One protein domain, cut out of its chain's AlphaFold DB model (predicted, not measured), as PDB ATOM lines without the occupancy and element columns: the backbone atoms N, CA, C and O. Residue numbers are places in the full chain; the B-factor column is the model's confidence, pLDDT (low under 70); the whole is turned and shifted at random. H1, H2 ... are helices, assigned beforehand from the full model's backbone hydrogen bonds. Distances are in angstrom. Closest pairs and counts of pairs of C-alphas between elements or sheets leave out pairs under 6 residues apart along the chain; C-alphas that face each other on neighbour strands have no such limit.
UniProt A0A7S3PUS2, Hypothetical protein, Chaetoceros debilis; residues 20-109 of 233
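AT A GLANCE: This is residues 20 to 109 of the 233 residues of the protein "Hypothetical protein" of Chaetoceros debilis (UniProt A0A7S3PUS2). Two helical hairpins, H1 with H2 and H3 with H4, join where H2 crosses H3 in the middle. From the long loop between H2 and H3, residues 56 to 63 stick out. The 90 printed residues, with four named helices and no named strand, are all helix in class and compact, with a radius of gyration of the C-alphas of 13.6 A and spans of 39 by 31 by 17 A.

IN THESE COORDINATES: H1, residues 20 to 36, begins at C-alpha 20 (16.845, 111.286, 71.388) and measures 24.4 A. H2 is residues 39 to 49, H3 residues 74 to 90, 24.6 A, and H4 residues 94 to 101, ending at C-alpha 101 (24.037, 91.819, 50.340).

HOW THE PARTS SIT: H1, with residues 30 to 34 alone, touches H2 at a shallow tilt of 23 degrees, opposite ways; the closest C-alphas, of Tyr 33 and Leu 42, are 6.4 A apart. H3, with residues 77 to 84 alone, touches H2 at a steep tilt of 53 degrees; closest are C-alphas 43 and 81, 4.9 A. H4 touches H3 at 3 degrees, a shallow tilt; closest are C-alphas 85 and 97, 5.1 A. H1 is apart from H3 and H4. In H1, H2, H3 and H4 every O i to N i+4 pair is within hydrogen-bond range.

THE WHOLE: The printed part has no cut. The link from H2 to H3 is long, 24 residues. pLDDT is under 70 at residues 20 to 22, 51 to 69 and 106 to 109.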
ATOM      1  N   ALA A  20      17.909 111.156  72.387       53.25
ATOM      2  CA  ALA A  20      16.845 111.286  71.388       53.25
ATOM      3  C   ALA A  20      17.294 112.122  70.169       53.25
ATOM      4  O   ALA A  20      16.792 111.928  69.066       53.25
ATOM      5  N   LEU A  21      18.285 113.001  70.364       56.91
ATOM      6  CA  LEU A  21      18.902 113.822  69.332       56.91
ATOM      7  C   LEU A  21      19.683 113.003  68.290       56.91
ATOM      8  O   LEU A  21      19.542 113.276  67.101       56.91
ATOM      9  N   GLU A  22      20.444 111.980  68.686       67.12
ATOM     10  CA  GLU A  22      21.198 111.123  67.754       67.12
ATOM     11  C   GLU A  22      20.266 110.325  66.838       67.12
ATOM     12  O   GLU A  22      20.422 110.332  65.615       67.12
ATOM     13  N   ARG A  23      19.236 109.691  67.415       71.94
ATOM     14  CA  ARG A  23      18.233 108.963  66.624       71.94
ATOM     15  C   ARG A  23      17.407 109.900  65.752       71.94
ATOM     16  O   ARG A  23      17.089 109.544  64.616       71.94
ATOM     17  N   GLN A  24      17.076 111.093  66.247       74.94
ATOM     18  CA  GLN A  24      16.351 112.090  65.458       74.94
ATOM     19  C   GLN A  24      17.199 112.589  64.288       74.94
ATOM     20  O   GLN A  24      16.693 112.706  63.176       74.94
ATOM     21  N   MET A  25      18.493 112.826  64.506       82.69
ATOM     22  CA  MET A  25      19.419 113.233  63.454       82.69
ATOM     23  C   MET A  25      19.539 112.150  62.380       82.69
ATOM     24  O   MET A  25      19.386 112.453  61.200       82.69
ATOM     25  N   LEU A  26      19.727 110.885  62.768       84.44
ATOM     26  CA  LEU A  26      19.763 109.765  61.824       84.44
ATOM     27  C   LEU A  26      18.442 109.604  61.068       84.44
ATOM     28  O   LEU A  26      18.454 109.401  59.858       84.44
ATOM     29  N   THR A  27      17.307 109.759  61.751       85.00
ATOM     30  CA  THR A  27      15.982 109.726  61.114       85.00
ATOM     31  C   THR A  27      15.847 110.835  60.072       85.00
ATOM     32  O   THR A  27      15.419 110.567  58.952       85.00
ATOM     33  N   ASN A  28      16.274 112.058  60.396       88.06
ATOM     34  CA  ASN A  28      16.237 113.188  59.469       88.06
ATOM     35  C   ASN A  28      17.168 112.968  58.262       88.06
ATOM     36  O   ASN A  28      16.793 113.285  57.134       88.06
ATOM     37  N   ILE A  29      18.362 112.403  58.474       90.69
ATOM     38  CA  ILE A  29      19.308 112.071  57.396       90.69
ATOM     39  C   ILE A  29      18.714 111.010  56.461       90.69
ATOM     40  O   ILE A  29      18.768 111.168  55.241       90.69
ATOM     41  N   LEU A  30      18.119 109.947  57.012       91.50
ATOM     42  CA  LEU A  30      17.455 108.914  56.213       91.50
ATOM     43  C   LEU A  30      16.288 109.509  55.414       91.50
ATOM     44  O   LEU A  30      16.224 109.314  54.206       91.50
ATOM     45  N   GLN A  31      15.434 110.320  56.042       92.06
ATOM     46  CA  GLN A  31      14.336 111.012  55.357       92.06
ATOM     47  C   GLN A  31      14.823 111.934  54.234       92.06
ATOM     48  O   GLN A  31      14.199 111.993  53.175       92.06
ATOM     49  N   TYR A  32      15.944 112.634  54.434       94.44
ATOM     50  CA  TYR A  32      16.545 113.471  53.399       94.44
ATOM     51  C   TYR A  32      16.930 112.640  52.171       94.44
ATOM     52  O   TYR A  32      16.507 112.960  51.061       94.44
ATOM     53  N   TYR A  33      17.674 111.546  52.347       95.88
ATOM     54  CA  TYR A  33      18.080 110.708  51.215       95.88
ATOM     55  C   TYR A  33      16.917 109.906  50.612       95.88
ATOM     56  O   TYR A  33      16.915 109.661  49.408       95.88
ATOM     57  N   GLU A  34      15.890 109.568  51.395       94.75
ATOM     58  CA  GLU A  34      14.626 109.010  50.895       94.75
ATOM     59  C   GLU A  34      13.913 109.985  49.961       94.75
ATOM     60  O   GLU A  34      13.501 109.596  48.870       94.75
ATOM     61  N   MET A  35      13.818 111.259  50.352       95.69
ATOM     62  CA  MET A  35      13.205 112.312  49.539       95.69
ATOM     63  C   MET A  35      13.939 112.519  48.211       95.69
ATOM     64  O   MET A  35      13.307 112.799  47.197       95.69
ATOM     65  N   HIS A  36      15.262 112.353  48.207       94.88
ATOM     66  CA  HIS A  36      16.086 112.478  47.002       94.88
ATOM     67  C   HIS A  36      16.196 111.167  46.209       94.88
ATOM     68  O   HIS A  36      16.745 111.165  45.109       94.88
ATOM     69  N   GLY A  37      15.687 110.050  46.741       92.88
ATOM     70  CA  GLY A  37      15.807 108.733  46.118       92.88
ATOM     71  C   GLY A  37      17.247 108.216  46.032       92.88
ATOM     72  O   GLY A  37      17.539 107.370  45.182       92.88
ATOM     73  N   ASP A  38      18.154 108.697  46.887       96.25
ATOM     74  CA  ASP A  38      19.559 108.275  46.903       96.25
ATOM     75  C   ASP A  38      19.710 106.935  47.633       96.25
ATOM     76  O   ASP A  38      20.095 106.827  48.800       96.25
ATOM     77  N   VAL A  39      19.366 105.872  46.913       94.12
ATOM     78  CA  VAL A  39      19.407 104.500  47.423       94.12
ATOM     79  C   VAL A  39      20.821 104.027  47.752       94.12
ATOM     80  O   VAL A  39      20.972 103.141  48.590       94.12
ATOM     81  N   GLN A  40      21.856 104.610  47.137       95.44
ATOM     82  CA  GLN A  40      23.245 104.288  47.452       95.44
ATOM     83  C   GLN A  40      23.598 104.790  48.850       95.44
ATOM     84  O   GLN A  40      24.117 104.015  49.660       95.44
ATOM     85  N   MET A  41      23.311 106.060  49.142       95.69
ATOM     86  CA  MET A  41      23.565 106.630  50.463       95.69
ATOM     87  C   MET A  41      22.729 105.931  51.527       95.69
ATOM     88  O   MET A  41      23.279 105.528  52.550       95.69
ATOM     89  N   LEU A  42      21.445 105.675  51.256       94.44
ATOM     90  CA  LEU A  42      20.577 104.926  52.168       94.44
ATOM     91  C   LEU A  42      21.143 103.542  52.489       94.44
ATOM     92  O   LEU A  42      21.319 103.221  53.661       94.44
ATOM     93  N   ALA A  43      21.478 102.748  51.466       92.69
ATOM     94  CA  ALA A  43      22.038 101.412  51.643       92.69
ATOM     95  C   ALA A  43      23.380 101.448  52.395       92.69
ATOM     96  O   ALA A  43      23.613 100.636  53.283       92.69
ATOM     97  N   THR A  44      24.241 102.425  52.098       92.25
ATOM     98  CA  THR A  44      25.550 102.574  52.753       92.25
ATOM     99  C   THR A  44      25.400 102.924  54.231       92.25
ATOM    100  O   THR A  44      26.027 102.289  55.079       92.25
ATOM    101  N   ILE A  45      24.535 103.890  54.556       90.81
ATOM    102  CA  ILE A  45      24.257 104.306  55.935       90.81
ATOM    103  C   ILE A  45      23.731 103.115  56.741       90.81
ATOM    104  O   ILE A  45      24.250 102.837  57.823       90.81
ATOM    105  N   VAL A  46      22.753 102.370  56.213       89.31
ATOM    106  CA  VAL A  46      22.186 101.221  56.938       89.31
ATOM    107  C   VAL A  46      23.154 100.044  57.028       89.31
ATOM    108  O   VAL A  46      23.149  99.346  58.037       89.31
ATOM    109  N   SER A  47      24.020  99.834  56.033       86.94
ATOM    110  CA  SER A  47      25.065  98.809  56.093       86.94
ATOM    111  C   SER A  47      26.100  99.127  57.169       86.94
ATOM    112  O   SER A  47      26.423  98.255  57.974       86.94
ATOM    113  N   VAL A  48      26.582 100.371  57.241       86.69
ATOM    114  CA  VAL A  48      27.586 100.797  58.231       86.69
ATOM    115  C   VAL A  48      26.996 100.805  59.638       86.69
ATOM    116  O   VAL A  48      27.541 100.175  60.540       86.69
ATOM    117  N   LEU A  49      25.850 101.461  59.827       82.88
ATOM    118  CA  LEU A  49      25.234 101.620  61.147       82.88
ATOM    119  C   LEU A  49      24.488 100.361  61.615       82.88
ATOM    120  O   LEU A  49      24.264 100.189  62.807       82.88
ATOM    121  N   GLY A  50      24.127  99.462  60.697       72.12
ATOM    122  CA  GLY A  50      23.493  98.172  60.986       72.12
ATOM    123  C   GLY A  50      24.470  96.997  61.114       72.12
ATOM    124  O   GLY A  50      24.022  95.857  61.249       72.12
ATOM    125  N   SER A  51      25.788  97.237  61.067       56.72
ATOM    126  CA  SER A  51      26.840  96.203  61.029       56.72
ATOM    127  C   SER A  51      26.926  95.273  62.258       56.72
ATOM    128  O   SER A  51      27.685  94.311  62.218       56.72
ATOM    129  N   GLY A  52      26.101  95.454  63.297       51.47
ATOM    130  CA  GLY A  52      25.953  94.487  64.403       51.47
ATOM    131  C   GLY A  52      25.125  93.231  64.067       51.47
ATOM    132  O   GLY A  52      24.981  92.327  64.886       51.47
ATOM    133  N   ARG A  53      24.554  93.129  62.858       52.84
ATOM    134  CA  ARG A  53      23.582  92.073  62.500       52.84
ATOM    135  C   ARG A  53      24.185  90.786  61.921       52.84
ATOM    136  O   ARG A  53      23.460  90.000  61.308       52.84
ATOM    137  N   THR A  54      25.477  90.509  62.111       45.72
ATOM    138  CA  THR A  54      26.047  89.238  61.631       45.72
ATOM    139  C   THR A  54      25.580  88.054  62.491       45.72
ATOM    140  O   THR A  54      25.547  88.104  63.721       45.72
ATOM    141  N   GLN A  55      25.239  86.930  61.847       46.00
ATOM    142  CA  GLN A  55      24.768  85.698  62.508       46.00
ATOM    143  C   GLN A  55      25.759  85.160  63.567       46.00
ATOM    144  O   GLN A  55      25.366  84.421  64.468       46.00
ATOM    145  N   LYS A  56      27.042  85.543  63.468       41.84
ATOM    146  CA  LYS A  56      28.132  85.110  64.351       41.84
ATOM    147  C   LYS A  56      28.135  85.836  65.707       41.84
ATOM    148  O   LYS A  56      28.593  85.254  66.684       41.84
ATOM    149  N   GLU A  57      27.580  87.048  65.788       42.72
ATOM    150  CA  GLU A  57      27.517  87.842  67.028       42.72
ATOM    151  C   GLU A  57      26.266  87.560  67.870       42.72
ATOM    152  O   GLU A  57      26.346  87.552  69.098       42.72
ATOM    153  N   ARG A  58      25.154  87.168  67.231       46.44
ATOM    154  CA  ARG A  58      23.905  86.778  67.918       46.44
ATOM    155  C   ARG A  58      24.034  85.566  68.848       46.44
ATOM    156  O   ARG A  58      23.185  85.378  69.711       46.44
ATOM    157  N   VAL A  59      25.061  84.729  68.674       46.47
ATOM    158  CA  VAL A  59      25.265  83.516  69.492       46.47
ATOM    159  C   VAL A  59      26.229  83.754  70.663       46.47
ATOM    160  O   VAL A  59      26.226  82.963  71.602       46.47
ATOM    161  N   LEU A  60      27.037  84.826  70.654       45.41
ATOM    162  CA  LEU A  60      28.145  84.973  71.613       45.41
ATOM    163  C   LEU A  60      28.229  86.301  72.378       45.41
ATOM    164  O   LEU A  60      29.006  86.355  73.331       45.41
ATOM    165  N   LYS A  61      27.448  87.346  72.073       38.59
ATOM    166  CA  LYS A  61      27.433  88.563  72.908       38.59
ATOM    167  C   LYS A  61      26.021  89.106  73.095       38.59
ATOM    168  O   LYS A  61      25.387  89.550  72.150       38.59
ATOM    169  N   LYS A  62      25.550  89.082  74.346       38.44
ATOM    170  CA  LYS A  62      24.261  89.646  74.776       38.44
ATOM    171  C   LYS A  62      24.277  91.179  74.879       38.44
ATOM    172  O   LYS A  62      23.225  91.764  75.079       38.44
ATOM    173  N   GLU A  63      25.421  91.837  74.709       41.03
ATOM    174  CA  GLU A  63      25.511  93.298  74.769       41.03
ATOM    175  C   GLU A  63      26.528  93.793  73.736       41.03
ATOM    176  O   GLU A  63      27.739  93.673  73.926       41.03
ATOM    177  N   SER A  64      26.042  94.307  72.605       40.38
ATOM    178  CA  SER A  64      26.831  95.177  71.734       40.38
ATOM    179  C   SER A  64      26.067  96.486  71.563       40.38
ATOM    180  O   SER A  64      24.899  96.510  71.183       40.38
ATOM    181  N   THR A  65      26.723  97.582  71.921       46.03
ATOM    182  CA  THR A  65      26.191  98.945  72.063       46.03
ATOM    183  C   THR A  65      25.696  99.583  70.759       46.03
ATOM    184  O   THR A  65      25.152 100.682  70.786       46.03
ATOM    185  N   PHE A  66      25.854  98.905  69.618       44.16
ATOM    186  CA  PHE A  66      25.500  99.416  68.291       44.16
ATOM    187  C   PHE A  66      24.099  99.007  67.813       44.16
ATOM    188  O   PHE A  66      23.633  99.527  66.803       44.16
ATOM    189  N   ASP A  67      23.389  98.149  68.552       47.91
ATOM    190  CA  ASP A  67      22.040  97.667  68.201       47.91
ATOM    191  C   ASP A  67      20.935  98.754  68.250       47.91
ATOM    192  O   ASP A  67      19.763  98.456  68.031       47.91
ATOM    193  N   ILE A  68      21.270 100.018  68.551       57.31
ATOM    194  CA  ILE A  68      20.311 101.009  69.076       57.31
ATOM    195  C   ILE A  68      20.297 102.353  68.300       57.31
ATOM    196  O   ILE A  68      19.543 103.268  68.645       57.31
ATOM    197  N   LEU A  69      21.100 102.514  67.240       64.69
ATOM    198  CA  LEU A  69      21.205 103.807  66.535       64.69
ATOM    199  C   LEU A  69      20.157 104.006  65.433       64.69
ATOM    200  O   LEU A  69      19.630 105.107  65.276       64.69
ATOM    201  N   LEU A  70      19.841 102.956  64.675       71.25
ATOM    202  CA  LEU A  70      18.845 103.036  63.607       71.25
ATOM    203  C   LEU A  70      17.428 102.813  64.160       71.25
ATOM    204  O   LEU A  70      17.254 101.974  65.047       71.25
ATOM    205  N   PRO A  71      16.412 103.515  63.625       70.50
ATOM    206  CA  PRO A  71      15.014 103.155  63.845       70.50
ATOM    207  C   PRO A  71      14.746 101.658  63.591       70.50
ATOM    208  O   PRO A  71      15.421 101.016  62.788       70.50
ATOM    209  N   ASP A  72      13.760 101.079  64.274       71.50
ATOM    210  CA  ASP A  72      13.428  99.662  64.092       71.50
ATOM    211  C   ASP A  72      12.561  99.463  62.839       71.50
ATOM    212  O   ASP A  72      11.334  99.445  62.905       71.50
ATOM    213  N   ASP A  73      13.209  99.383  61.673       77.62
ATOM    214  CA  ASP A  73      12.561  99.042  60.401       77.62
ATOM    215  C   ASP A  73      13.491  98.219  59.492       77.62
ATOM    216  O   ASP A  73      13.993  98.663  58.456       77.62
ATOM    217  N   GLY A  74      13.759  96.979  59.912       80.56
ATOM    218  CA  GLY A  74      14.635  96.065  59.174       80.56
ATOM    219  C   GLY A  74      14.180  95.791  57.735       80.56
ATOM    220  O   GLY A  74      15.020  95.677  56.847       80.56
ATOM    221  N   ALA A  75      12.867  95.744  57.483       82.12
ATOM    222  CA  ALA A  75      12.324  95.481  56.149       82.12
ATOM    223  C   ALA A  75      12.610  96.636  55.177       82.12
ATOM    224  O   ALA A  75      12.985  96.403  54.024       82.12
ATOM    225  N   LYS A  76      12.485  97.882  55.645       88.31
ATOM    226  CA  LYS A  76      12.833  99.074  54.863       88.31
ATOM    227  C   LYS A  76      14.325  99.122  54.541       88.31
ATOM    228  O   LYS A  76      14.704  99.448  53.418       88.31
ATOM    229  N   TYR A  77      15.178  98.747  55.490       89.12
ATOM    230  CA  TYR A  77      16.628  98.717  55.277       89.12
ATOM    231  C   TYR A  77      17.053  97.637  54.290       89.12
ATOM    232  O   TYR A  77      17.873  97.901  53.407       89.12
ATOM    233  N   ASP A  78      16.438  96.458  54.375       86.75
ATOM    234  CA  ASP A  78      16.639  95.402  53.389       86.75
ATOM    235  C   ASP A  78      16.224  95.870  51.992       86.75
ATOM    236  O   ASP A  78      16.922  95.597  51.015       86.75
ATOM    237  N   LEU A  79      15.133  96.638  51.881       89.81
ATOM    238  CA  LEU A  79      14.705  97.212  50.609       89.81
ATOM    239  C   LEU A  79      15.764  98.155  50.018       89.81
ATOM    240  O   LEU A  79      16.055  98.048  48.827       89.81
ATOM    241  N   TYR A  80      16.389  99.028  50.815       93.31
ATOM    242  CA  TYR A  80      17.474  99.897  50.329       93.31
ATOM    243  C   TYR A  80      18.649  99.095  49.785       93.31
ATOM    244  O   TYR A  80      19.111  99.344  48.668       93.31
ATOM    245  N   ILE A  81      19.085  98.085  50.542       91.12
ATOM    246  CA  ILE A  81      20.160  97.179  50.135       91.12
ATOM    247  C   ILE A  81      19.787  96.454  48.835       91.12
ATOM    248  O   ILE A  81      20.593  96.389  47.908       91.12
ATOM    249  N   HIS A  82      18.554  95.961  48.716       88.31
ATOM    250  CA  HIS A  82      18.079  95.273  47.518       88.31
ATOM    251  C   HIS A  82      18.036  96.172  46.278       88.31
ATOM    252  O   HIS A  82      18.462  95.747  45.196       88.31
ATOM    253  N   VAL A  83      17.531  97.401  46.410       92.00
ATOM    254  CA  VAL A  83      17.430  98.342  45.285       92.00
ATOM    255  C   VAL A  83      18.823  98.779  44.840       92.00
ATOM    256  O   VAL A  83      19.139  98.679  43.652       92.00
ATOM    257  N   TYR A  84      19.700  99.159  45.773       95.25
ATOM    258  CA  TYR A  84      21.076  99.512  45.427       95.25
ATOM    259  C   TYR A  84      21.851  98.316  44.852       95.25
ATOM    260  O   TYR A  84      22.531  98.438  43.832       95.25
ATOM    261  N   GLY A  85      21.667  97.120  45.413       91.69
ATOM    262  CA  GLY A  85      22.232  95.888  44.869       91.69
ATOM    263  C   GLY A  85      21.783  95.600  43.431       91.69
ATOM    264  O   GLY A  85      22.570  95.087  42.633       91.69
ATOM    265  N   SER A  86      20.553  95.961  43.064       88.31
ATOM    266  CA  SER A  86      20.049  95.829  41.688       88.31
ATOM    267  C   SER A  86      20.734  96.801  40.717       88.31
ATOM    268  O   SER A  86      21.018  96.418  39.583       88.31
ATOM    269  N   LEU A  87      21.074  98.014  41.166       94.06
ATOM    270  CA  LEU A  87      21.881  98.967  40.388       94.06
ATOM    271  C   LEU A  87      23.323  98.475  40.216       94.06
ATOM    272  O   LEU A  87      23.853  98.449  39.111       94.06
ATOM    273  N   LEU A  88      23.950  97.993  41.291       93.38
ATOM    274  CA  LEU A  88      25.304  97.433  41.216       93.38
ATOM    275  C   LEU A  88      25.381  96.247  40.250       93.38
ATOM    276  O   LEU A  88      26.381  96.071  39.555       93.38
ATOM    277  N   TYR A  89      24.314  95.450  40.173       88.06
ATOM    278  CA  TYR A  89      24.212  94.383  39.188       88.06
ATOM    279  C   TYR A  89      24.181  94.896  37.753       88.06
ATOM    280  O   TYR A  89      24.936  94.388  36.924       88.06
ATOM    281  N   SER A  90      23.333  95.885  37.452       89.88
ATOM    282  CA  SER A  90      23.233  96.434  36.096       89.88
ATOM    283  C   SER A  90      24.532  97.117  35.659       89.88
ATOM    284  O   SER A  90      24.865  97.092  34.479       89.88
ATOM    285  N   TRP A  91      25.314  97.636  36.607       93.56
ATOM    286  CA  TRP A  91      26.649  98.193  36.367       93.56
ATOM    287  C   TRP A  91      27.776  97.149  36.314       93.56
ATOM    288  O   TRP A  91      28.943  97.513  36.168       93.56
ATOM    289  N   GLY A  92      27.475  95.858  36.481       87.94
ATOM    290  CA  GLY A  92      28.478  94.789  36.503       87.94
ATOM    291  C   GLY A  92      29.386  94.793  37.741       87.94
ATOM    292  O   GLY A  92      30.385  94.078  37.780       87.94
ATOM    293  N   LYS A  93      29.054  95.564  38.784       92.19
ATOM    294  CA  LYS A  93      29.801  95.655  40.052       92.19
ATOM    295  C   LYS A  93      29.402  94.529  41.009       92.19
ATOM    296  O   LYS A  93      28.878  94.758  42.099       92.19
ATOM    297  N   LEU A  94      29.651  93.290  40.587       87.56
ATOM    298  CA  LEU A  94      29.206  92.084  41.294       87.56
ATOM    299  C   LEU A  94      29.849  91.925  42.677       87.56
ATOM    300  O   LEU A  94      29.149  91.574  43.621       87.56
ATOM    301  N   THR A  95      31.139  92.233  42.825       89.12
ATOM    302  CA  THR A  95      31.844  92.123  44.112       89.12
ATOM    303  C   THR A  95      31.244  93.059  45.158       89.12
ATOM    304  O   THR A  95      30.853  92.620  46.235       89.12
ATOM    305  N   THR A  96      31.074  94.339  44.813       90.69
ATOM    306  CA  THR A  96      30.447  95.335  45.695       90.69
ATOM    307  C   THR A  96      29.016  94.946  46.053       90.69
ATOM    308  O   THR A  96      28.620  95.060  47.209       90.69
ATOM    309  N   ARG A  97      28.246  94.437  45.081       89.69
ATOM    310  CA  ARG A  97      26.885  93.945  45.323       89.69
ATOM    311  C   ARG A  97      26.868  92.828  46.361       89.69
ATOM    312  O   ARG A  97      25.994  92.805  47.220       89.69
ATOM    313  N   VAL A  98      27.803  91.890  46.251       87.69
ATOM    314  CA  VAL A  98      27.901  90.766  47.177       87.69
ATOM    315  C   VAL A  98      28.214  91.253  48.585       87.69
ATOM    316  O   VAL A  98      27.509  90.854  49.505       87.69
ATOM    317  N   GLU A  99      29.199  92.139  48.756       89.12
ATOM    318  CA  GLU A  99      29.508  92.731  50.065       89.12
ATOM    319  C   GLU A  99      28.288  93.430  50.669       89.12
ATOM    320  O   GLU A  99      27.940  93.176  51.820       89.12
ATOM    321  N   LEU A 100      27.571  94.219  49.867       89.00
ATOM    322  CA  LEU A 100      26.354  94.898  50.297       89.00
ATOM    323  C   LEU A 100      25.271  93.909  50.764       89.00
ATOM    324  O   LEU A 100      24.672  94.091  51.824       89.00
ATOM    325  N   ASN A 101      25.047  92.827  50.014       86.19
ATOM    326  CA  ASN A 101      24.037  91.819  50.340       86.19
ATOM    327  C   ASN A 101      24.308  91.096  51.669       86.19
ATOM    328  O   ASN A 101      23.370  90.556  52.255       86.19
ATOM    329  N   LYS A 102      25.550  91.092  52.178       84.44
ATOM    330  CA  LYS A 102      25.870  90.508  53.495       84.44
ATOM    331  C   LYS A 102      25.178  91.239  54.651       84.44
ATOM    332  O   LYS A 102      25.073  90.669  55.734       84.44
ATOM    333  N   HIS A 103      24.708  92.468  54.427       84.00
ATOM    334  CA  HIS A 103      24.007  93.284  55.419       84.00
ATOM    335  C   HIS A 103      22.488  93.052  55.455       84.00
ATOM    336  O   HIS A 103      21.823  93.620  56.321       84.00
ATOM    337  N   LEU A 104      21.934  92.234  54.551       82.00
ATOM    338  CA  LEU A 104      20.513  91.892  54.573       82.00
ATOM    339  C   LEU A 104      20.160  91.147  55.862       82.00
ATOM    340  O   LEU A 104      20.845  90.198  56.268       82.00
ATOM    341  N   SER A 105      19.051  91.540  56.488       73.94
ATOM    342  CA  SER A 105      18.467  90.767  57.569       73.94
ATOM    343  C   SER A 105      18.161  89.364  57.039       73.94
ATOM    344  O   SER A 105      17.756  89.167  55.895       73.94
ATOM    345  N   SER A 106      18.425  88.344  57.849       58.44
ATOM    346  CA  SER A 106      18.471  86.930  57.445       58.44
ATOM    347  C   SER A 106      17.162  86.343  56.859       58.44
ATOM    348  O   SER A 106      17.089  85.141  56.628       58.44
ATOM    349  N   SER A 107      16.146  87.166  56.592       46.72
ATOM    350  CA  SER A 107      14.888  86.858  55.904       46.72
ATOM    351  C   SER A 107      15.083  86.328  54.473       46.72
ATOM    352  O   SER A 107      14.310  85.493  54.011       46.72
ATOM    353  N   VAL A 108      16.181  86.695  53.797       46.09
ATOM    354  CA  VAL A 108      16.542  86.154  52.468       46.09
ATOM    355  C   VAL A 108      17.563  85.004  52.578       46.09
ATOM    356  O   VAL A 108      18.275  84.682  51.631       46.09
ATOM    357  N   GLN A 109      17.651  84.327  53.731       49.84
ATOM    358  CA  GLN A 109      18.372  83.051  53.849       49.84
ATOM    359  C   GLN A 109      17.501  81.902  53.343       49.84
ATOM    360  O   GLN A 109      17.076  81.017  54.090       49.84
TER     361      GLN A 109